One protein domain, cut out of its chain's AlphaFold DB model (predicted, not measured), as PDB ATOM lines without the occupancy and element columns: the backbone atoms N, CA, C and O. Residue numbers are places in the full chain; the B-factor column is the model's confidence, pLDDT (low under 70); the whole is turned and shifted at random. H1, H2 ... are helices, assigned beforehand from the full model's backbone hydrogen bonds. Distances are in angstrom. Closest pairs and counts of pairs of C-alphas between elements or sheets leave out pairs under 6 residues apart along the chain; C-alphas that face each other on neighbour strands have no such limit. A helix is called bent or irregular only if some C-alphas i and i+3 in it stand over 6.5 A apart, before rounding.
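AT A GLANCE: This is residues 4 to 137 of the 204 residues of an uncharacterized protein of Volvox carteri f. nagariensis (UniProt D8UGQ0). The model is a long, loose row of helical hairpins, in which the long helix H1 folds back into H2, H2 into H3 and H3 into H4, with the shorter helix H5 crossing H4 near the end opposite to the start of H1. H2 and H3 lie nearest the middle, H2 packs on H1 on the one hand and on the first part of H3 on the other, H4 packs on the later part of H3, and residues 4 to 13 of H1 stick out as a free arm at one end. The printed part has 134 residues with five named helices, in the order H1 H2 H3 H4 H5, and no named strand; its class is all helix. It is loose, with a radius of gyration of the C-alphas of 18.3 A, and its C-alphas span 69 by 30 by 23 A, a rod whose length includes the free arm.

IN THESE COORDINATES: The longest helix, H1, takes residues 4 to 33 and measures 43.6 A from first to last C-alpha; it begins at C-alpha 4, at (-70.319, -58.587, 10.193). H2, residues 40 to 63, measures 34.8 A. H3, residues 67 to 93, measures 39.0 A and begins at C-alpha 67, at (-50.839, -42.875, 16.750). H4, residues 95 to 111, measures 24.8 A. It is irregular, but only just: C-alphas 96 and 99 are 6.8 A apart. It also has a kink of 28 degrees near residue 103. H5, residues 120 to 137, measures 25.8 A and ends at C-alpha 137, at (-36.865, -4.387, 38.240).

HOW THE PARTS SIT: H1 and H2 form a helical hairpin and touch; the closest C-alphas are those of Ala 22 and Ser 60, 5.3 A apart. Their lines stand at a shallow tilt of 16 degrees, and they run opposite ways. H2 and H3 form a second hairpin, in which residues 51 to 62 touch residues 67 to 77; the C-alphas of Ile 58 and Ala 70 come closest, at 4.8 A. They run opposite ways at a shallow tilt of 24 degrees. H3 and H4 form a third hairpin at a shallow tilt of 14 degrees, opposite ways; H3 touches H4 with residues 80 to 91 alone, and the closest C-alphas, of Leu 91 and Gly 98, are 4.5 A apart. H2, H3 and H4 are an up-and-down bundle, helices that each run against the one before. H4 is the hub, touching the four other helices. H2 and H4 only just touch, with 3 pairs of C-alphas within 8 A, the closest being those of His 43 and Asp 103 at 6.6 A. H1 and H4 also only just touch, with 3 such pairs; the C-alphas of Glu 33 and Ile 110 come closest, at 7.0 A. H4 and H5 touch at a steep tilt of 64 degrees, with the C-alphas of Ala 101 and Lys 128 closest at 5.6 A. H5 touches H3 with residues 120 to 124 alone; the closest C-alphas, of Ala 120 and Ile 83, are 5.1 A apart. H1 is apart from H3 and H5, and H2 is apart from H5. In H1, H2, H3 and H5 every O i to N i+4 pair is within hydrogen-bond range; in H4 it is 10 of 13.

THE WHOLE: The two C-alphas farthest apart are those of Leu 4 and Ser 136, at 69.7 A. Without residues 4 to 13, which stand free, the body spans 55 by 31 by 23 A. The printed part has no cut. The links H2 to H3 and H3 to H4 are tight, and those from H1 to H2 and from H4 to H5 are short. The mean pLDDT of the printed part is 73.7; 50 residues are under 70, among them residues 39 to 44, 87 to 118 and 130 to 137, and H4 has a mean of 54.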
ATOM      1  N   LEU A   4     -71.503 -59.400  10.499       79.81
ATOM      2  CA  LEU A   4     -70.319 -58.587  10.193       79.81
ATOM      3  C   LEU A   4     -70.631 -57.086  10.224       79.81
ATOM      4  O   LEU A   4     -69.837 -56.317  10.758       79.81
ATOM      5  N   GLU A   5     -71.797 -56.665   9.726       81.12
ATOM      6  CA  GLU A   5     -72.236 -55.263   9.827       81.12
ATOM      7  C   GLU A   5     -72.417 -54.841  11.289       81.12
ATOM      8  O   GLU A   5     -71.971 -53.765  11.673       81.12
ATOM      9  N   LYS A   6     -72.984 -55.712  12.136       79.19
ATOM     10  CA  LYS A   6     -73.138 -55.440  13.576       79.19
ATOM     11  C   LYS A   6     -71.799 -55.336  14.310       79.19
ATOM     12  O   LYS A   6     -71.667 -54.501  15.199       79.19
ATOM     13  N   VAL A   7     -70.822 -56.178  13.963       78.50
ATOM     14  CA  VAL A   7     -69.473 -56.137  14.555       78.50
ATOM     15  C   VAL A   7     -68.729 -54.875  14.116       78.50
ATOM     16  O   VAL A   7     -68.156 -54.192  14.960       78.50
ATOM     17  N   SER A   8     -68.801 -54.525  12.831       80.75
ATOM     18  CA  SER A   8     -68.203 -53.300  12.286       80.75
ATOM     19  C   SER A   8     -68.820 -52.038  12.898       80.75
ATOM     20  O   SER A   8     -68.113 -51.122  13.315       80.75
ATOM     21  N   GLU A   9     -70.147 -52.005  13.034       81.19
ATOM     22  CA  GLU A   9     -70.841 -50.872  13.641       81.19
ATOM     23  C   GLU A   9     -70.543 -50.742  15.138       81.19
ATOM     24  O   GLU A   9     -70.364 -49.626  15.626       81.19
ATOM     25  N   LYS A  10     -70.441 -51.864  15.862       78.81
ATOM     26  CA  LYS A  10     -69.997 -51.859  17.258       78.81
ATOM     27  C   LYS A  10     -68.586 -51.279  17.374       78.81
ATOM     28  O   LYS A  10     -68.395 -50.357  18.155       78.81
ATOM     29  N   HIS A  11     -67.646 -51.755  16.560       76.75
ATOM     30  CA  HIS A  11     -66.265 -51.276  16.587       76.75
ATOM     31  C   HIS A  11     -66.185 -49.764  16.344       76.75
ATOM     32  O   HIS A  11     -65.607 -49.047  17.147       76.75
ATOM     33  N   ARG A  12     -66.913 -49.246  15.344       78.81
ATOM     34  CA  ARG A  12     -67.014 -47.798  15.096       78.81
ATOM     35  C   ARG A  12     -67.561 -46.990  16.276       78.81
ATOM     36  O   ARG A  12     -67.233 -45.812  16.394       78.81
ATOM     37  N   ARG A  13     -68.470 -47.556  17.077       80.19
ATOM     38  CA  ARG A  13     -69.009 -46.883  18.272       80.19
ATOM     39  C   ARG A  13     -68.000 -46.903  19.409       80.19
ATOM     40  O   ARG A  13     -67.841 -45.875  20.054       80.19
ATOM     41  N   ASP A  14     -67.332 -48.033  19.607       78.62
ATOM     42  CA  ASP A  14     -66.302 -48.193  20.630       78.62
ATOM     43  C   ASP A  14     -65.126 -47.235  20.342       78.62
ATOM     44  O   ASP A  14     -64.765 -46.445  21.207       78.62
ATOM     45  N   ASP A  15     -64.640 -47.170  19.097       80.19
ATOM     46  CA  ASP A  15     -63.569 -46.246  18.682       80.19
ATOM     47  C   ASP A  15     -63.957 -44.773  18.886       80.19
ATOM     48  O   ASP A  15     -63.145 -43.937  19.289       80.19
ATOM     49  N   ARG A  16     -65.227 -44.439  18.617       83.94
ATOM     50  CA  ARG A  16     -65.757 -43.091  18.831       83.94
ATOM     51  C   ARG A  16     -65.822 -42.736  20.317       83.94
ATOM     52  O   ARG A  16     -65.472 -41.616  20.667       83.94
ATOM     53  N   ALA A  17     -66.260 -43.661  21.166       84.94
ATOM     54  CA  ALA A  17     -66.322 -43.441  22.607       84.94
ATOM     55  C   ALA A  17     -64.919 -43.225  23.198       84.94
ATOM     56  O   ALA A  17     -64.727 -42.316  24.002       84.94
ATOM     57  N   THR A  18     -63.923 -43.991  22.743       83.62
ATOM     58  CA  THR A  18     -62.522 -43.820  23.162       83.62
ATOM     59  C   THR A  18     -61.963 -42.458  22.741       83.62
ATOM     60  O   THR A  18     -61.238 -41.816  23.501       83.62
ATOM     61  N   LEU A  19     -62.327 -41.969  21.551       85.12
ATOM     62  CA  LEU A  19     -61.956 -40.625  21.102       85.12
ATOM     63  C   LEU A  19     -62.623 -39.514  21.919       85.12
ATOM     64  O   LEU A  19     -61.950 -38.556  22.287       85.12
ATOM     65  N   GLU A  20     -63.913 -39.647  22.226       88.62
ATOM     66  CA  GLU A  20     -64.634 -38.685  23.069       88.62
ATOM     67  C   GLU A  20     -64.007 -38.615  24.476       88.62
ATOM     68  O   GLU A  20     -63.770 -37.523  24.991       88.62
ATOM     69  N   GLN A  21     -63.607 -39.757  25.045       87.81
ATOM     70  CA  GLN A  21     -62.866 -39.811  26.309       87.81
ATOM     71  C   GLN A  21     -61.493 -39.119  26.226       87.81
ATOM     72  O   GLN A  21     -61.086 -38.422  27.159       87.81
ATOM     73  N   ALA A  22     -60.764 -39.287  25.118       87.50
ATOM     74  CA  ALA A  22     -59.495 -38.593  24.908       87.50
ATOM     75  C   ALA A  22     -59.689 -37.066  24.819       87.50
ATOM     76  O   ALA A  22     -58.878 -36.309  25.350       87.50
ATOM     77  N   ASP A  23     -60.769 -36.600  24.194       87.19
ATOM     78  CA  ASP A  23     -61.081 -35.171  24.112       87.19
ATOM     79  C   ASP A  23     -61.473 -34.585  25.487       87.19
ATOM     80  O   ASP A  23     -61.045 -33.476  25.820       87.19
ATOM     81  N   GLU A  24     -62.199 -35.332  26.326       90.19
ATOM     82  CA  GLU A  24     -62.488 -34.942  27.719       90.19
ATOM     83  C   GLU A  24     -61.206 -34.811  28.553       90.19
ATOM     84  O   GLU A  24     -60.965 -33.778  29.181       90.19
ATOM     85  N   LEU A  25     -60.319 -35.807  28.483       90.25
ATOM     86  CA  LEU A  25     -59.015 -35.762  29.151       90.25
ATOM     87  C   LEU A  25     -58.148 -34.596  28.651       90.25
ATOM     88  O   LEU A  25     -57.374 -34.016  29.418       90.25
ATOM     89  N   CYS A  26     -58.276 -34.220  27.375       86.56
ATOM     90  CA  CYS A  26     -57.592 -33.059  26.814       86.56
ATOM     91  C   CYS A  26     -58.091 -31.769  27.475       86.56
ATOM     92  O   CYS A  26     -57.289 -30.914  27.860       86.56
ATOM     93  N   ALA A  27     -59.408 -31.637  27.649       88.69
ATOM     94  CA  ALA A  27     -60.003 -30.500  28.337       88.69
ATOM     95  C   ALA A  27     -59.542 -30.423  29.801       88.69
ATOM     96  O   ALA A  27     -59.135 -29.348  30.249       88.69
ATOM     97  N   ASP A  28     -59.507 -31.552  30.511       88.94
ATOM     98  CA  ASP A  28     -59.018 -31.628  31.892       88.94
ATOM     99  C   ASP A  28     -57.538 -31.258  32.007       88.94
ATOM    100  O   ASP A  28     -57.142 -30.516  32.913       88.94
ATOM    101  N   PHE A  29     -56.712 -31.717  31.062       86.12
ATOM    102  CA  PHE A  29     -55.315 -31.309  30.974       86.12
ATOM    103  C   PHE A  29     -55.209 -29.790  30.801       86.12
ATOM    104  O   PHE A  29     -54.519 -29.125  31.574       86.12
ATOM    105  N   MET A  30     -55.932 -29.211  29.840       84.81
ATOM    106  CA  MET A  30     -55.904 -27.768  29.586       84.81
ATOM    107  C   MET A  30     -56.424 -26.956  30.778       84.81
ATOM    108  O   MET A  30     -55.868 -25.904  31.091       84.81
ATOM    109  N   ALA A  31     -57.449 -27.448  31.475       85.31
ATOM    110  CA  ALA A  31     -57.961 -26.835  32.695       85.31
ATOM    111  C   ALA A  31     -56.928 -26.891  33.828       85.31
ATOM    112  O   ALA A  31     -56.768 -25.922  34.569       85.31
ATOM    113  N   ASN A  32     -56.191 -27.999  33.953       84.38
ATOM    114  CA  ASN A  32     -55.091 -28.099  34.902       84.38
ATOM    115  C   ASN A  32     -53.982 -27.084  34.603       84.38
ATOM    116  O   ASN A  32     -53.500 -26.444  35.532       84.38
ATOM    117  N   GLU A  33     -53.617 -26.895  33.338       74.19
ATOM    118  CA  GLU A  33     -52.578 -25.940  32.927       74.19
ATOM    119  C   GLU A  33     -52.979 -24.472  33.123       74.19
ATOM    120  O   GLU A  33     -52.125 -23.617  33.329       74.19
ATOM    121  N   GLN A  34     -54.276 -24.164  33.136       76.50
ATOM    122  CA  GLN A  34     -54.770 -22.811  33.416       76.50
ATOM    123  C   GLN A  34     -54.803 -22.463  34.909       76.50
ATOM    124  O   GLN A  34     -55.061 -21.311  35.267       76.50
ATOM    125  N   LYS A  35     -54.565 -23.432  35.802       75.44
ATOM    126  CA  LYS A  35     -54.504 -23.151  37.239       75.44
ATOM    127  C   LYS A  35     -53.312 -22.240  37.531       75.44
ATOM    128  O   LYS A  35     -52.233 -22.392  36.968       75.44
ATOM    129  N   VAL A  36     -53.509 -21.320  38.471       74.19
ATOM    130  CA  VAL A  36     -52.447 -20.463  39.012       74.19
ATOM    131  C   VAL A  36     -52.312 -20.782  40.499       74.19
ATOM    132  O   VAL A  36     -53.066 -20.242  41.316       74.19
ATOM    133  N   PRO A  37     -51.429 -21.726  40.872       66.81
ATOM    134  CA  PRO A  37     -51.186 -22.054  42.266       66.81
ATOM    135  C   PRO A  37     -50.677 -20.852  43.058       66.81
ATOM    136  O   PRO A  37     -50.027 -19.959  42.522       66.81
ATOM    137  N   ARG A  38     -51.000 -20.827  44.355       70.75
ATOM    138  CA  ARG A  38     -50.585 -19.747  45.265       70.75
ATOM    139  C   ARG A  38     -49.258 -20.030  45.961       70.75
ATOM    140  O   ARG A  38     -48.667 -19.115  46.523       70.75
ATOM    141  N   ASP A  39     -48.838 -21.291  45.970       57.84
ATOM    142  CA  ASP A  39     -47.644 -21.752  46.656       57.84
ATOM    143  C   ASP A  39     -46.957 -22.895  45.895       57.84
ATOM    144  O   ASP A  39     -47.496 -23.493  44.957       57.84
ATOM    145  N   VAL A  40     -45.745 -23.203  46.348       58.62
ATOM    146  CA  VAL A  40     -44.845 -24.206  45.768       58.62
ATOM    147  C   VAL A  40     -45.447 -25.614  45.805       58.62
ATOM    148  O   VAL A  40     -45.192 -26.423  44.912       58.62
ATOM    149  N   ILE A  41     -46.243 -25.942  46.828       68.62
ATOM    150  CA  ILE A  41     -46.895 -27.255  46.932       68.62
ATOM    151  C   ILE A  41     -47.965 -27.366  45.846       68.62
ATOM    152  O   ILE A  41     -48.025 -28.375  45.144       68.62
ATOM    153  N   GLY A  42     -48.751 -26.312  45.644       66.62
ATOM    154  CA  GLY A  42     -49.732 -26.219  44.574       66.62
ATOM    155  C   GLY A  42     -49.101 -26.309  43.180       66.62
ATOM    156  O   GLY A  42     -49.636 -27.023  42.335       66.62
ATOM    157  N   HIS A  43     -47.944 -25.676  42.947       67.44
ATOM    158  CA  HIS A  43     -47.200 -25.817  41.685       67.44
ATOM    159  C   HIS A  43     -46.740 -27.254  41.435       67.44
ATOM    160  O   HIS A  43     -46.919 -27.784  40.338       67.44
ATOM    161  N   ARG A  44     -46.221 -27.930  42.466       67.44
ATOM    162  CA  ARG A  44     -45.836 -29.346  42.365       67.44
ATOM    163  C   ARG A  44     -47.034 -30.234  42.052       67.44
ATOM    164  O   ARG A  44     -46.948 -31.073  41.160       67.44
ATOM    165  N   LEU A  45     -48.147 -30.042  42.756       73.44
ATOM    166  CA  LEU A  45     -49.371 -30.809  42.528       73.44
ATOM    167  C   LEU A  45     -49.905 -30.597  41.109       73.44
ATOM    168  O   LEU A  45     -50.175 -31.573  40.421       73.44
ATOM    169  N   GLN A  46     -49.977 -29.348  40.642       78.81
ATOM    170  CA  GLN A  46     -50.380 -29.034  39.271       78.81
ATOM    171  C   GLN A  46     -49.477 -29.729  38.245       78.81
ATOM    172  O   GLN A  46     -49.987 -30.298  37.280       78.81
ATOM    173  N   ALA A  47     -48.157 -29.731  38.460       72.69
ATOM    174  CA  ALA A  47     -47.215 -30.404  37.575       72.69
ATOM    175  C   ALA A  47     -47.447 -31.923  37.534       72.69
ATOM    176  O   ALA A  47     -47.579 -32.484  36.447       72.69
ATOM    177  N   PHE A  48     -47.564 -32.586  38.690       77.56
ATOM    178  CA  PHE A  48     -47.832 -34.029  38.756       77.56
ATOM    179  C   PHE A  48     -49.181 -34.403  38.140       77.56
ATOM    180  O   PHE A  48     -49.257 -35.365  37.376       77.56
ATOM    181  N   THR A  49     -50.234 -33.630  38.420       83.94
ATOM    182  CA  THR A  49     -51.550 -33.826  37.803       83.94
ATOM    183  C   THR A  49     -51.474 -33.660  36.288       83.94
ATOM    184  O   THR A  49     -52.007 -34.492  35.563       83.94
ATOM    185  N   GLY A  50     -50.758 -32.647  35.797       84.69
ATOM    186  CA  GLY A  50     -50.557 -32.443  34.365       84.69
ATOM    187  C   GLY A  50     -49.806 -33.605  33.709       84.69
ATOM    188  O   GLY A  50     -50.203 -34.065  32.641       84.69
ATOM    189  N   PHE A  51     -48.773 -34.146  34.362       83.88
ATOM    190  CA  PHE A  51     -48.085 -35.348  33.880       83.88
ATOM    191  C   PHE A  51     -49.001 -36.568  33.822       83.88
ATOM    192  O   PHE A  51     -49.004 -37.293  32.828       83.88
ATOM    193  N   HIS A  52     -49.786 -36.783  34.874       87.19
ATOM    194  CA  HIS A  52     -50.711 -37.903  34.949       87.19
ATOM    195  C   HIS A  52     -51.778 -37.843  33.850       87.19
ATOM    196  O   HIS A  52     -51.968 -38.822  33.131       87.19
ATOM    197  N   LEU A  53     -52.407 -36.677  33.671       88.25
ATOM    198  CA  LEU A  53     -53.400 -36.446  32.620       88.25
ATOM    199  C   LEU A  53     -52.789 -36.624  31.225       88.25
ATOM    200  O   LEU A  53     -53.390 -37.270  30.374       88.25
ATOM    201  N   GLY A  54     -51.567 -36.129  31.001       88.81
ATOM    202  CA  GLY A  54     -50.861 -36.316  29.732       88.81
ATOM    203  C   GLY A  54     -50.606 -37.790  29.395       88.81
ATOM    204  O   GLY A  54     -50.808 -38.195  28.254       88.81
ATOM    205  N   LEU A  55     -50.234 -38.617  30.379       90.88
ATOM    206  CA  LEU A  55     -50.072 -40.065  30.178       90.88
ATOM    207  C   LEU A  55     -51.402 -40.758  29.860       90.88
ATOM    208  O   LEU A  55     -51.461 -41.569  28.936       90.88
ATOM    209  N   GLN A  56     -52.472 -40.427  30.589       92.81
ATOM    210  CA  GLN A  56     -53.809 -40.971  30.321       92.81
ATOM    211  C   GLN A  56     -54.302 -40.604  28.920       92.81
ATOM    212  O   GLN A  56     -54.909 -41.429  28.238       92.81
ATOM    213  N   LEU A  57     -53.997 -39.389  28.470       90.88
ATOM    214  CA  LEU A  57     -54.332 -38.917  27.138       90.88
ATOM    215  C   LEU A  57     -53.590 -39.694  26.042       90.88
ATOM    216  O   LEU A  57     -54.203 -40.114  25.063       90.88
ATOM    217  N   ILE A  58     -52.283 -39.922  26.219       90.75
ATOM    218  CA  ILE A  58     -51.478 -40.732  25.294       90.75
ATOM    219  C   ILE A  58     -52.059 -42.144  25.198       90.75
ATOM    220  O   ILE A  58     -52.278 -42.629  24.092       90.75
ATOM    221  N   HIS A  59     -52.362 -42.782  26.334       92.06
ATOM    222  CA  HIS A  59     -52.986 -44.108  26.348       92.06
ATOM    223  C   HIS A  59     -54.341 -44.109  25.634       92.06
ATOM    224  O   HIS A  59     -54.570 -44.964  24.788       92.06
ATOM    225  N   SER A  60     -55.186 -43.106  25.880       90.25
ATOM    226  CA  SER A  60     -56.498 -43.003  25.226       90.25
ATOM    227  C   SER A  60     -56.371 -42.861  23.704       90.25
ATOM    228  O   SER A  60     -57.126 -43.477  22.955       90.25
ATOM    229  N   TYR A  61     -55.377 -42.111  23.213       89.62
ATOM    230  CA  TYR A  61     -55.104 -42.037  21.775       89.62
ATOM    231  C   TYR A  61     -54.540 -43.334  21.197       89.62
ATOM    232  O   TYR A  61     -54.858 -43.658  20.054       89.62
ATOM    233  N   LEU A  62     -53.730 -44.080  21.953       90.50
ATOM    234  CA  LEU A  62     -53.246 -45.396  21.531       90.50
ATOM    235  C   LEU A  62     -54.393 -46.410  21.445       90.50
ATOM    236  O   LEU A  62     -54.504 -47.103  20.435       90.50
ATOM    237  N   ASP A  63     -55.276 -46.432  22.443       87.62
ATOM    238  CA  ASP A  63     -56.457 -47.303  22.478       87.62
ATOM    239  C   ASP A  63     -57.437 -46.977  21.336       87.62
ATOM    240  O   ASP A  63     -58.073 -47.874  20.786       87.62
ATOM    241  N   ALA A  64     -57.507 -45.709  20.917       86.19
ATOM    242  CA  ALA A  64     -58.275 -45.258  19.754       86.19
ATOM    243  C   ALA A  64     -57.555 -45.448  18.398       86.19
ATOM    244  O   ALA A  64     -58.049 -44.981  17.370       86.19
ATOM    245  N   GLY A  65     -56.357 -46.046  18.366       86.94
ATOM    246  CA  GLY A  65     -55.561 -46.220  17.141       86.94
ATOM    247  C   GLY A  65     -55.041 -44.914  16.517       86.94
ATOM    248  O   GLY A  65     -54.620 -44.893  15.359       86.94
ATOM    249  N   CYS A  66     -55.053 -43.810  17.265       88.06
ATOM    250  CA  CYS A  66     -54.659 -42.472  16.825       88.06
ATOM    251  C   CYS A  66     -53.180 -42.180  17.124       88.06
ATOM    252  O   CYS A  66     -52.844 -41.290  17.909       88.06
ATOM    253  N   TYR A  67     -52.280 -42.918  16.470       89.06
ATOM    254  CA  TYR A  67     -50.839 -42.875  16.750       89.06
ATOM    255  C   TYR A  67     -50.185 -41.504  16.542       89.06
ATOM    256  O   TYR A  67     -49.291 -41.146  17.301       89.06
ATOM    257  N   GLU A  68     -50.630 -40.720  15.556       89.00
ATOM    258  CA  GLU A  68     -50.083 -39.375  15.316       89.00
ATOM    259  C   GLU A  68     -50.334 -38.444  16.506       89.00
ATOM    260  O   GLU A  68     -49.415 -37.773  16.977       89.00
ATOM    261  N   LYS A  69     -51.559 -38.458  17.047       85.31
ATOM    262  CA  LYS A  69     -51.903 -37.684  18.245       85.31
ATOM    263  C   LYS A  69     -51.161 -38.211  19.472       85.31
ATOM    264  O   LYS A  69     -50.646 -37.419  20.254       85.31
ATOM    265  N   ALA A  70     -51.061 -39.532  19.635       88.38
ATOM    266  CA  ALA A  70     -50.289 -40.122  20.729       88.38
ATOM    267  C   ALA A  70     -48.809 -39.693  20.682       88.38
ATOM    268  O   ALA A  70     -48.240 -39.348  21.718       88.38
ATOM    269  N   ALA A  71     -48.201 -39.655  19.492       86.88
ATOM    270  CA  ALA A  71     -46.827 -39.201  19.295       86.88
ATOM    271  C   ALA A  71     -46.662 -37.707  19.617       86.88
ATOM    272  O   ALA A  71     -45.771 -37.353  20.383       86.88
ATOM    273  N   GLU A  72     -47.561 -36.843  19.130       87.38
ATOM    274  CA  GLU A  72     -47.547 -35.406  19.448       87.38
ATOM    275  C   GLU A  72     -47.576 -35.157  20.965       87.38
ATOM    276  O   GLU A  72     -46.804 -34.358  21.503       87.38
ATOM    277  N   TRP A  73     -48.452 -35.869  21.676       85.38
ATOM    278  CA  TRP A  73     -48.558 -35.750  23.126       85.38
ATOM    279  C   TRP A  73     -47.373 -36.364  23.867       85.38
ATOM    280  O   TRP A  73     -46.972 -35.831  24.904       85.38
ATOM    281  N   THR A  74     -46.771 -37.421  23.323       87.44
ATOM    282  CA  THR A  74     -45.535 -38.010  23.852       87.44
ATOM    283  C   THR A  74     -44.378 -37.020  23.759       87.44
ATOM    284  O   THR A  74     -43.735 -36.762  24.776       87.44
ATOM    285  N   ASP A  75     -44.170 -36.390  22.601       84.62
ATOM    286  CA  ASP A  75     -43.134 -35.365  22.408       84.62
ATOM    287  C   ASP A  75     -43.322 -34.201  23.391       84.62
ATOM    288  O   ASP A  75     -42.378 -33.738  24.042       84.62
ATOM    289  N   ARG A  76     -44.572 -33.751  23.553       81.88
ATOM    290  CA  ARG A  76     -44.923 -32.675  24.486       81.88
ATOM    291  C   ARG A  76     -44.616 -33.046  25.936       81.88
ATOM    292  O   ARG A  76     -44.105 -32.216  26.691       81.88
ATOM    293  N   LEU A  77     -44.937 -34.275  26.332       83.50
ATOM    294  CA  LEU A  77     -44.723 -34.751  27.693       83.50
ATOM    295  C   LEU A  77     -43.238 -35.007  27.983       83.50
ATOM    296  O   LEU A  77     -42.764 -34.669  29.069       83.50
ATOM    297  N   GLN A  78     -42.497 -35.538  27.008       84.06
ATOM    298  CA  GLN A  78     -41.051 -35.717  27.100       84.06
ATOM    299  C   GLN A  78     -40.351 -34.375  27.308       84.06
ATOM    300  O   GLN A  78     -39.563 -34.233  28.241       84.06
ATOM    301  N   LEU A  79     -40.698 -33.359  26.516       77.00
ATOM    302  CA  LEU A  79     -40.121 -32.029  26.679       77.00
ATOM    303  C   LEU A  79     -40.422 -31.437  28.064       77.00
ATOM    304  O   LEU A  79     -39.548 -30.835  28.689       77.00
ATOM    305  N   ARG A  80     -41.630 -31.656  28.602       75.50
ATOM    306  CA  ARG A  80     -41.973 -31.254  29.977       75.50
ATOM    307  C   ARG A  80     -41.075 -31.942  31.009       75.50
ATOM    308  O   ARG A  80     -40.687 -31.309  31.991       75.50
ATOM    309  N   ALA A  81     -40.745 -33.218  30.804       76.56
ATOM    310  CA  ALA A  81     -39.855 -33.961  31.696       76.56
ATOM    311  C   ALA A  81     -38.420 -33.430  31.615       76.56
ATOM    312  O   ALA A  81     -37.798 -33.208  32.652       76.56
ATOM    313  N   GLU A  82     -37.929 -33.152  30.408       77.50
ATOM    314  CA  GLU A  82     -36.611 -32.552  30.180       77.50
ATOM    315  C   GLU A  82     -36.486 -31.183  30.856       77.50
ATOM    316  O   GLU A  82     -35.512 -30.933  31.565       77.50
ATOM    317  N   ILE A  83     -37.504 -30.328  30.730       70.38
ATOM    318  CA  ILE A  83     -37.565 -29.043  31.438       70.38
ATOM    319  C   ILE A  83     -37.559 -29.258  32.951       70.38
ATOM    320  O   ILE A  83     -36.814 -28.586  33.657       70.38
ATOM    321  N   GLY A  84     -38.359 -30.196  33.465       70.31
ATOM    322  CA  GLY A  84     -38.403 -30.479  34.898       70.31
ATOM    323  C   GLY A  84     -37.061 -30.961  35.455       70.31
ATOM    324  O   GLY A  84     -36.660 -30.533  36.541       70.31
ATOM    325  N   MET A  85     -36.342 -31.799  34.705       72.38
ATOM    326  CA  MET A  85     -34.993 -32.244  35.060       72.38
ATOM    327  C   MET A  85     -33.992 -31.089  35.036       72.38
ATOM    328  O   MET A  85     -33.266 -30.907  36.010       72.38
ATOM    329  N   GLU A  86     -33.991 -30.286  33.972       70.06
ATOM    330  CA  GLU A  86     -33.082 -29.146  33.824       70.06
ATOM    331  C   GLU A  86     -33.299 -28.113  34.932       70.06
ATOM    332  O   GLU A  86     -32.361 -27.660  35.583       70.06
ATOM    333  N   VAL A  87     -34.560 -27.802  35.227       67.00
ATOM    334  CA  VAL A  87     -34.923 -26.912  36.324       67.00
ATOM    335  C   VAL A  87     -34.455 -27.484  37.662       67.00
ATOM    336  O   VAL A  87     -33.817 -26.772  38.429       67.00
ATOM    337  N   THR A  88     -34.680 -28.772  37.933       66.62
ATOM    338  CA  THR A  88     -34.205 -29.425  39.169       66.62
ATOM    339  C   THR A  88     -32.678 -29.391  39.289       66.62
ATOM    340  O   THR A  88     -32.144 -29.186  40.380       66.62
ATOM    341  N   HIS A  89     -31.964 -29.545  38.174       67.31
ATOM    342  CA  HIS A  89     -30.509 -29.461  38.127       67.31
ATOM    343  C   HIS A  89     -30.010 -28.033  38.416       67.31
ATOM    344  O   HIS A  89     -29.100 -27.851  39.224       67.31
ATOM    345  N   GLN A  90     -30.657 -27.008  37.855       62.09
ATOM    346  CA  GLN A  90     -30.346 -25.601  38.143       62.09
ATOM    347  C   GLN A  90     -30.754 -25.172  39.568       62.09
ATOM    348  O   GLN A  90     -30.059 -24.381  40.202       62.09
ATOM    349  N   LEU A  91     -31.838 -25.727  40.126       60.59
ATOM    350  CA  LEU A  91     -32.215 -25.547  41.536       60.59
ATOM    351  C   LEU A  91     -31.121 -26.038  42.489       60.59
ATOM    352  O   LEU A  91     -30.896 -25.434  43.540       60.59
ATOM    353  N   ALA A  92     -30.472 -27.150  42.135       58.94
ATOM    354  CA  ALA A  92     -29.410 -27.741  42.935       58.94
ATOM    355  C   ALA A  92     -28.136 -26.879  42.942       58.94
ATOM    356  O   ALA A  92     -27.401 -26.904  43.931       58.94
ATOM    357  N   SER A  93     -27.884 -26.099  41.884       64.25
ATOM    358  CA  SER A  93     -26.732 -25.196  41.797       64.25
ATOM    359  C   SER A  93     -27.000 -23.793  42.361       64.25
ATOM    360  O   SER A  93     -26.086 -23.198  42.931       64.25
ATOM    361  N   GLU A  94     -28.234 -23.271  42.287       60.38
ATOM    362  CA  GLU A  94     -28.590 -21.917  42.755       60.38
ATOM    363  C   GLU A  94     -29.928 -21.868  43.539       60.38
ATOM    364  O   GLU A  94     -30.968 -21.441  43.019       60.38
ATOM    365  N   PRO A  95     -29.923 -22.197  44.849       56.47
ATOM    366  CA  PRO A  95     -31.149 -22.411  45.632       56.47
ATOM    367  C   PRO A  95     -32.069 -21.188  45.781       56.47
ATOM    368  O   PRO A  95     -33.259 -21.335  46.046       56.47
ATOM    369  N   ARG A  96     -31.525 -19.966  45.665       54.12
ATOM    370  CA  ARG A  96     -32.251 -18.712  45.962       54.12
ATOM    371  C   ARG A  96     -32.992 -18.123  44.763       54.12
ATOM    372  O   ARG A  96     -33.975 -17.419  44.949       54.12
ATOM    373  N   ILE A  97     -32.506 -18.393  43.556       54.72
ATOM    374  CA  ILE A  97     -33.081 -17.920  42.284       54.72
ATOM    375  C   ILE A  97     -33.947 -19.024  41.680       54.72
ATOM    376  O   ILE A  97     -34.950 -18.770  41.012       54.72
ATOM    377  N   GLY A  98     -33.576 -20.261  41.994       54.00
ATOM    378  CA  GLY A  98     -34.180 -21.448  41.472       54.00
ATOM    379  C   GLY A  98     -35.691 -21.545  41.681       54.00
ATOM    380  O   GLY A  98     -36.388 -21.810  40.712       54.00
ATOM    381  N   LEU A  99     -36.230 -21.346  42.890       53.16
ATOM    382  CA  LEU A  99     -37.655 -21.630  43.151       53.16
ATOM    383  C   LEU A  99     -38.614 -20.727  42.354       53.16
ATOM    384  O   LEU A  99     -39.531 -21.220  41.708       53.16
ATOM    385  N   THR A 100     -38.365 -19.416  42.330       52.34
ATOM    386  CA  THR A 100     -39.218 -18.454  41.611       52.34
ATOM    387  C   THR A 100     -39.090 -18.598  40.091       52.34
ATOM    388  O   THR A 100     -40.074 -18.455  39.366       52.34
ATOM    389  N   ALA A 101     -37.890 -18.918  39.590       53.59
ATOM    390  CA  ALA A 101     -37.675 -19.222  38.175       53.59
ATOM    391  C   ALA A 101     -38.277 -20.585  37.781       53.59
ATOM    392  O   ALA A 101     -38.794 -20.720  36.680       53.59
ATOM    393  N   THR A 102     -38.279 -21.565  38.690       58.09
ATOM    394  CA  THR A 102     -38.898 -22.892  38.517       58.09
ATOM    395  C   THR A 102     -40.399 -22.776  38.329       58.09
ATOM    396  O   THR A 102     -40.926 -23.264  37.330       58.09
ATOM    397  N   ASP A 103     -41.074 -22.079  39.244       55.47
ATOM    398  CA  ASP A 103     -42.524 -21.892  39.181       55.47
ATOM    399  C   ASP A 103     -42.927 -21.139  37.897       55.47
ATOM    400  O   ASP A 103     -43.930 -21.469  37.261       55.47
ATOM    401  N   HIS A 104     -42.102 -20.195  37.425       56.91
ATOM    402  CA  HIS A 104     -42.328 -19.519  36.143       56.91
ATOM    403  C   HIS A 104     -42.005 -20.372  34.907       56.91
ATOM    404  O   HIS A 104     -42.759 -20.311  33.935       56.91
ATOM    405  N   CYS A 105     -40.937 -21.177  34.921       59.72
ATOM    406  CA  CYS A 105     -40.589 -22.096  33.832       59.72
ATOM    407  C   CYS A 105     -41.699 -23.123  33.597       59.72
ATOM    408  O   CYS A 105     -42.094 -23.339  32.452       59.72
ATOM    409  N   PHE A 106     -42.248 -23.707  34.666       57.56
ATOM    410  CA  PHE A 106     -43.347 -24.660  34.545       57.56
ATOM    411  C   PHE A 106     -44.611 -24.004  33.971       57.56
ATOM    412  O   PHE A 106     -45.159 -24.522  33.006       57.56
ATOM    413  N   ASN A 107     -45.037 -22.838  34.463       52.53
ATOM    414  CA  ASN A 107     -46.287 -22.223  33.989       52.53
ATOM    415  C   ASN A 107     -46.170 -21.598  32.582       52.53
ATOM    416  O   ASN A 107     -47.090 -21.711  31.772       52.53
ATOM    417  N   ASN A 108     -45.038 -20.963  32.251       53.38
ATOM    418  CA  ASN A 108     -44.881 -20.279  30.962       53.38
ATOM    419  C   ASN A 108     -44.546 -21.233  29.815       53.38
ATOM    420  O   ASN A 108     -45.017 -21.008  28.700       53.38
ATOM    421  N   ILE A 109     -43.754 -22.286  30.042       53.72
ATOM    422  CA  ILE A 109     -43.391 -23.202  28.950       53.72
ATOM    423  C   ILE A 109     -44.582 -24.086  28.555       53.72
ATOM    424  O   ILE A 109     -44.691 -24.485  27.401       53.72
ATOM    425  N   ILE A 110     -45.529 -24.328  29.467       50.44
ATOM    426  CA  ILE A 110     -46.706 -25.140  29.144       50.44
ATOM    427  C   ILE A 110     -47.829 -24.308  28.507       50.44
ATOM    428  O   ILE A 110     -48.525 -24.794  27.612       50.44
ATOM    429  N   GLY A 111     -47.959 -23.032  28.892       44.00
ATOM    430  CA  GLY A 111     -48.902 -22.095  28.272       44.00
ATOM    431  C   GLY A 111     -48.448 -21.535  26.916       44.00
ATOM    432  O   GLY A 111     -49.281 -21.172  26.083       44.00
ATOM    433  N   THR A 112     -47.140 -21.467  26.658       44.84
ATOM    434  CA  THR A 112     -46.616 -21.003  25.369       44.84
ATOM    435  C   THR A 112     -46.495 -22.168  24.394       44.84
ATOM    436  O   THR A 112     -46.012 -23.245  24.729       44.84
ATOM    437  N   ARG A 113     -46.958 -21.971  23.153       49.91
ATOM    438  CA  ARG A 113     -46.643 -22.880  22.047       49.91
ATOM    439  C   ARG A 113     -45.124 -22.959  21.946       49.91
ATOM    440  O   ARG A 113     -44.503 -22.015  21.464       49.91
ATOM    441  N   ILE A 114     -44.553 -24.054  22.430       54.38
ATOM    442  CA  ILE A 114     -43.119 -24.299  22.376       54.38
ATOM    443  C   ILE A 114     -42.714 -24.264  20.897       54.38
ATOM    444  O   ILE A 114     -43.261 -25.035  20.099       54.38
ATOM    445  N   PRO A 115     -41.811 -23.355  20.496       54.28
ATOM    446  CA  PRO A 115     -41.320 -23.315  19.133       54.28
ATOM    447  C   PRO A 115     -40.688 -24.661  18.782       54.28
ATOM    448  O   PRO A 115     -39.847 -25.190  19.512       54.28
ATOM    449  N   LYS A 116     -41.119 -25.235  17.658       58.47
ATOM    450  CA  LYS A 116     -40.660 -26.548  17.205       58.47
ATOM    451  C   LYS A 116     -39.128 -26.542  17.079       58.47
ATOM    452  O   LYS A 116     -38.582 -25.722  16.346       58.47
ATOM    453  N   GLY A 117     -38.453 -27.459  17.775       63.72
ATOM    454  CA  GLY A 117     -36.996 -27.644  17.705       63.72
ATOM    455  C   GLY A 117     -36.167 -26.890  18.752       63.72
ATOM    456  O   GLY A 117     -34.939 -26.974  18.717       63.72
ATOM    457  N   GLU A 118     -36.790 -26.171  19.685       69.69
ATOM    458  CA  GLU A 118     -36.064 -25.510  20.771       69.69
ATOM    459  C   GLU A 118     -35.754 -26.486  21.921       69.69
ATOM    460  O   GLU A 118     -36.636 -27.200  22.395       69.69
ATOM    461  N   LYS A 119     -34.489 -26.542  22.363       75.00
ATOM    462  CA  LYS A 119     -34.054 -27.439  23.448       75.00
ATOM    463  C   LYS A 119     -34.537 -26.940  24.812       75.00
ATOM    464  O   LYS A 119     -34.529 -25.733  25.060       75.00
ATOM    465  N   ALA A 120     -34.840 -27.870  25.721       67.19
ATOM    466  CA  ALA A 120     -35.246 -27.581  27.099       67.19
ATOM    467  C   ALA A 120     -34.298 -26.599  27.812       67.19
ATOM    468  O   ALA A 120     -34.751 -25.610  28.380       67.19
ATOM    469  N   GLU A 121     -32.983 -26.806  27.698       69.50
ATOM    470  CA  GLU A 121     -31.957 -25.931  28.284       69.50
ATOM    471  C   GLU A 121     -32.082 -24.471  27.820       69.50
ATOM    472  O   GLU A 121     -32.057 -23.546  28.631       69.50
ATOM    473  N   ALA A 122     -32.276 -24.247  26.517       74.00
ATOM    474  CA  ALA A 122     -32.404 -22.904  25.958       74.00
ATOM    475  C   ALA A 122     -33.679 -22.203  26.453       74.00
ATOM    476  O   ALA A 122     -33.650 -21.009  26.761       74.00
ATOM    477  N   LEU A 123     -34.783 -22.947  26.572       71.19
ATOM    478  CA  LEU A 123     -36.045 -22.445  27.120       71.19
ATOM    479  C   LEU A 123     -35.892 -22.057  28.593       71.19
ATOM    480  O   LEU A 123     -36.279 -20.953  28.978       71.19
ATOM    481  N   VAL A 124     -35.276 -22.926  29.398       70.44
ATOM    482  CA  VAL A 124     -35.030 -22.673  30.823       70.44
ATOM    483  C   VAL A 124     -34.105 -21.468  31.008       70.44
ATOM    484  O   VAL A 124     -34.422 -20.582  31.798       70.44
ATOM    485  N   CYS A 125     -33.023 -21.357  30.231       71.81
ATOM    486  CA  CYS A 125     -32.125 -20.199  30.270       71.81
ATOM    487  C   CYS A 125     -32.845 -18.883  29.937       71.81
ATOM    488  O   CYS A 125     -32.726 -17.916  30.687       71.81
ATOM    489  N   LYS A 126     -33.664 -18.846  28.876       72.94
ATOM    490  CA  LYS A 126     -34.450 -17.650  28.514       72.94
ATOM    491  C   LYS A 126     -35.414 -17.224  29.623       72.94
ATOM    492  O   LYS A 126     -35.561 -16.028  29.883       72.94
ATOM    493  N   GLN A 127     -36.072 -18.187  30.266       70.69
ATOM    494  CA  GLN A 127     -37.003 -17.917  31.362       70.69
ATOM    495  C   GLN A 127     -36.276 -17.485  32.636       70.69
ATOM    496  O   GLN A 127     -36.721 -16.549  33.300       70.69
ATOM    497  N   LYS A 128     -35.116 -18.077  32.934       69.06
ATOM    498  CA  LYS A 128     -34.231 -17.630  34.013       69.06
ATOM    499  C   LYS A 128     -33.805 -16.176  33.807       69.06
ATOM    500  O   LYS A 128     -33.973 -15.362  34.711       69.06
ATOM    501  N   ASP A 129     -33.341 -15.815  32.613       70.25
ATOM    502  CA  ASP A 129     -32.928 -14.443  32.285       70.25
ATOM    503  C   ASP A 129     -34.087 -13.443  32.369       70.25
ATOM    504  O   ASP A 129     -33.909 -12.275  32.724       70.25
ATOM    505  N   TRP A 130     -35.301 -13.872  32.021       69.50
ATOM    506  CA  TRP A 130     -36.501 -13.070  32.231       69.50
ATOM    507  C   TRP A 130     -36.808 -12.894  33.725       69.50
ATOM    508  O   TRP A 130     -36.964 -11.759  34.173       69.50
ATOM    509  N   ALA A 131     -36.815 -13.976  34.508       63.12
ATOM    510  CA  ALA A 131     -37.080 -13.935  35.946       63.12
ATOM    511  C   ALA A 131     -36.061 -13.058  36.692       63.12
ATOM    512  O   ALA A 131     -36.444 -12.244  37.531       63.12
ATOM    513  N   LEU A 132     -34.777 -13.154  36.331       65.00
ATOM    514  CA  LEU A 132     -33.701 -12.315  36.863       65.00
ATOM    515  C   LEU A 132     -33.924 -10.828  36.564       65.00
ATOM    516  O   LEU A 132     -33.787  -9.987  37.456       65.00
ATOM    517  N   ARG A 133     -34.303 -10.490  35.325       66.00
ATOM    518  CA  ARG A 133     -34.613  -9.105  34.936       66.00
ATOM    519  C   ARG A 133     -35.830  -8.563  35.681       66.00
ATOM    520  O   ARG A 133     -35.779  -7.439  36.175       66.00
ATOM    521  N   THR A 134     -36.886  -9.358  35.816       59.81
ATOM    522  CA  THR A 134     -38.108  -8.966  36.530       59.81
ATOM    523  C   THR A 134     -37.857  -8.792  38.029       59.81
ATOM    524  O   THR A 134     -38.275  -7.788  38.605       59.81
ATOM    525  N   ALA A 135     -37.112  -9.700  38.663       56.47
ATOM    526  CA  ALA A 135     -36.721  -9.572  40.067       56.47
ATOM    527  C   ALA A 135     -35.877  -8.309  40.310       56.47
ATOM    528  O   ALA A 135     -36.125  -7.578  41.267       56.47
ATOM    529  N   SER A 136     -34.949  -7.996  39.399       57.00
ATOM    530  CA  SER A 136     -34.113  -6.788  39.475       57.00
ATOM    531  C   SER A 136     -34.927  -5.495  39.310       57.00
ATOM    532  O   SER A 136     -34.658  -4.503  39.985       57.00
ATOM    533  N   ALA A 137     -35.954  -5.513  38.455       56.91
ATOM    534  CA  ALA A 137     -36.865  -4.387  38.240       56.91
ATOM    535  C   ALA A 137     -37.881  -4.180  39.384       56.91
ATOM    536  O   ALA A 137     -38.447  -3.096  39.510       56.91
TER     537      ALA A 137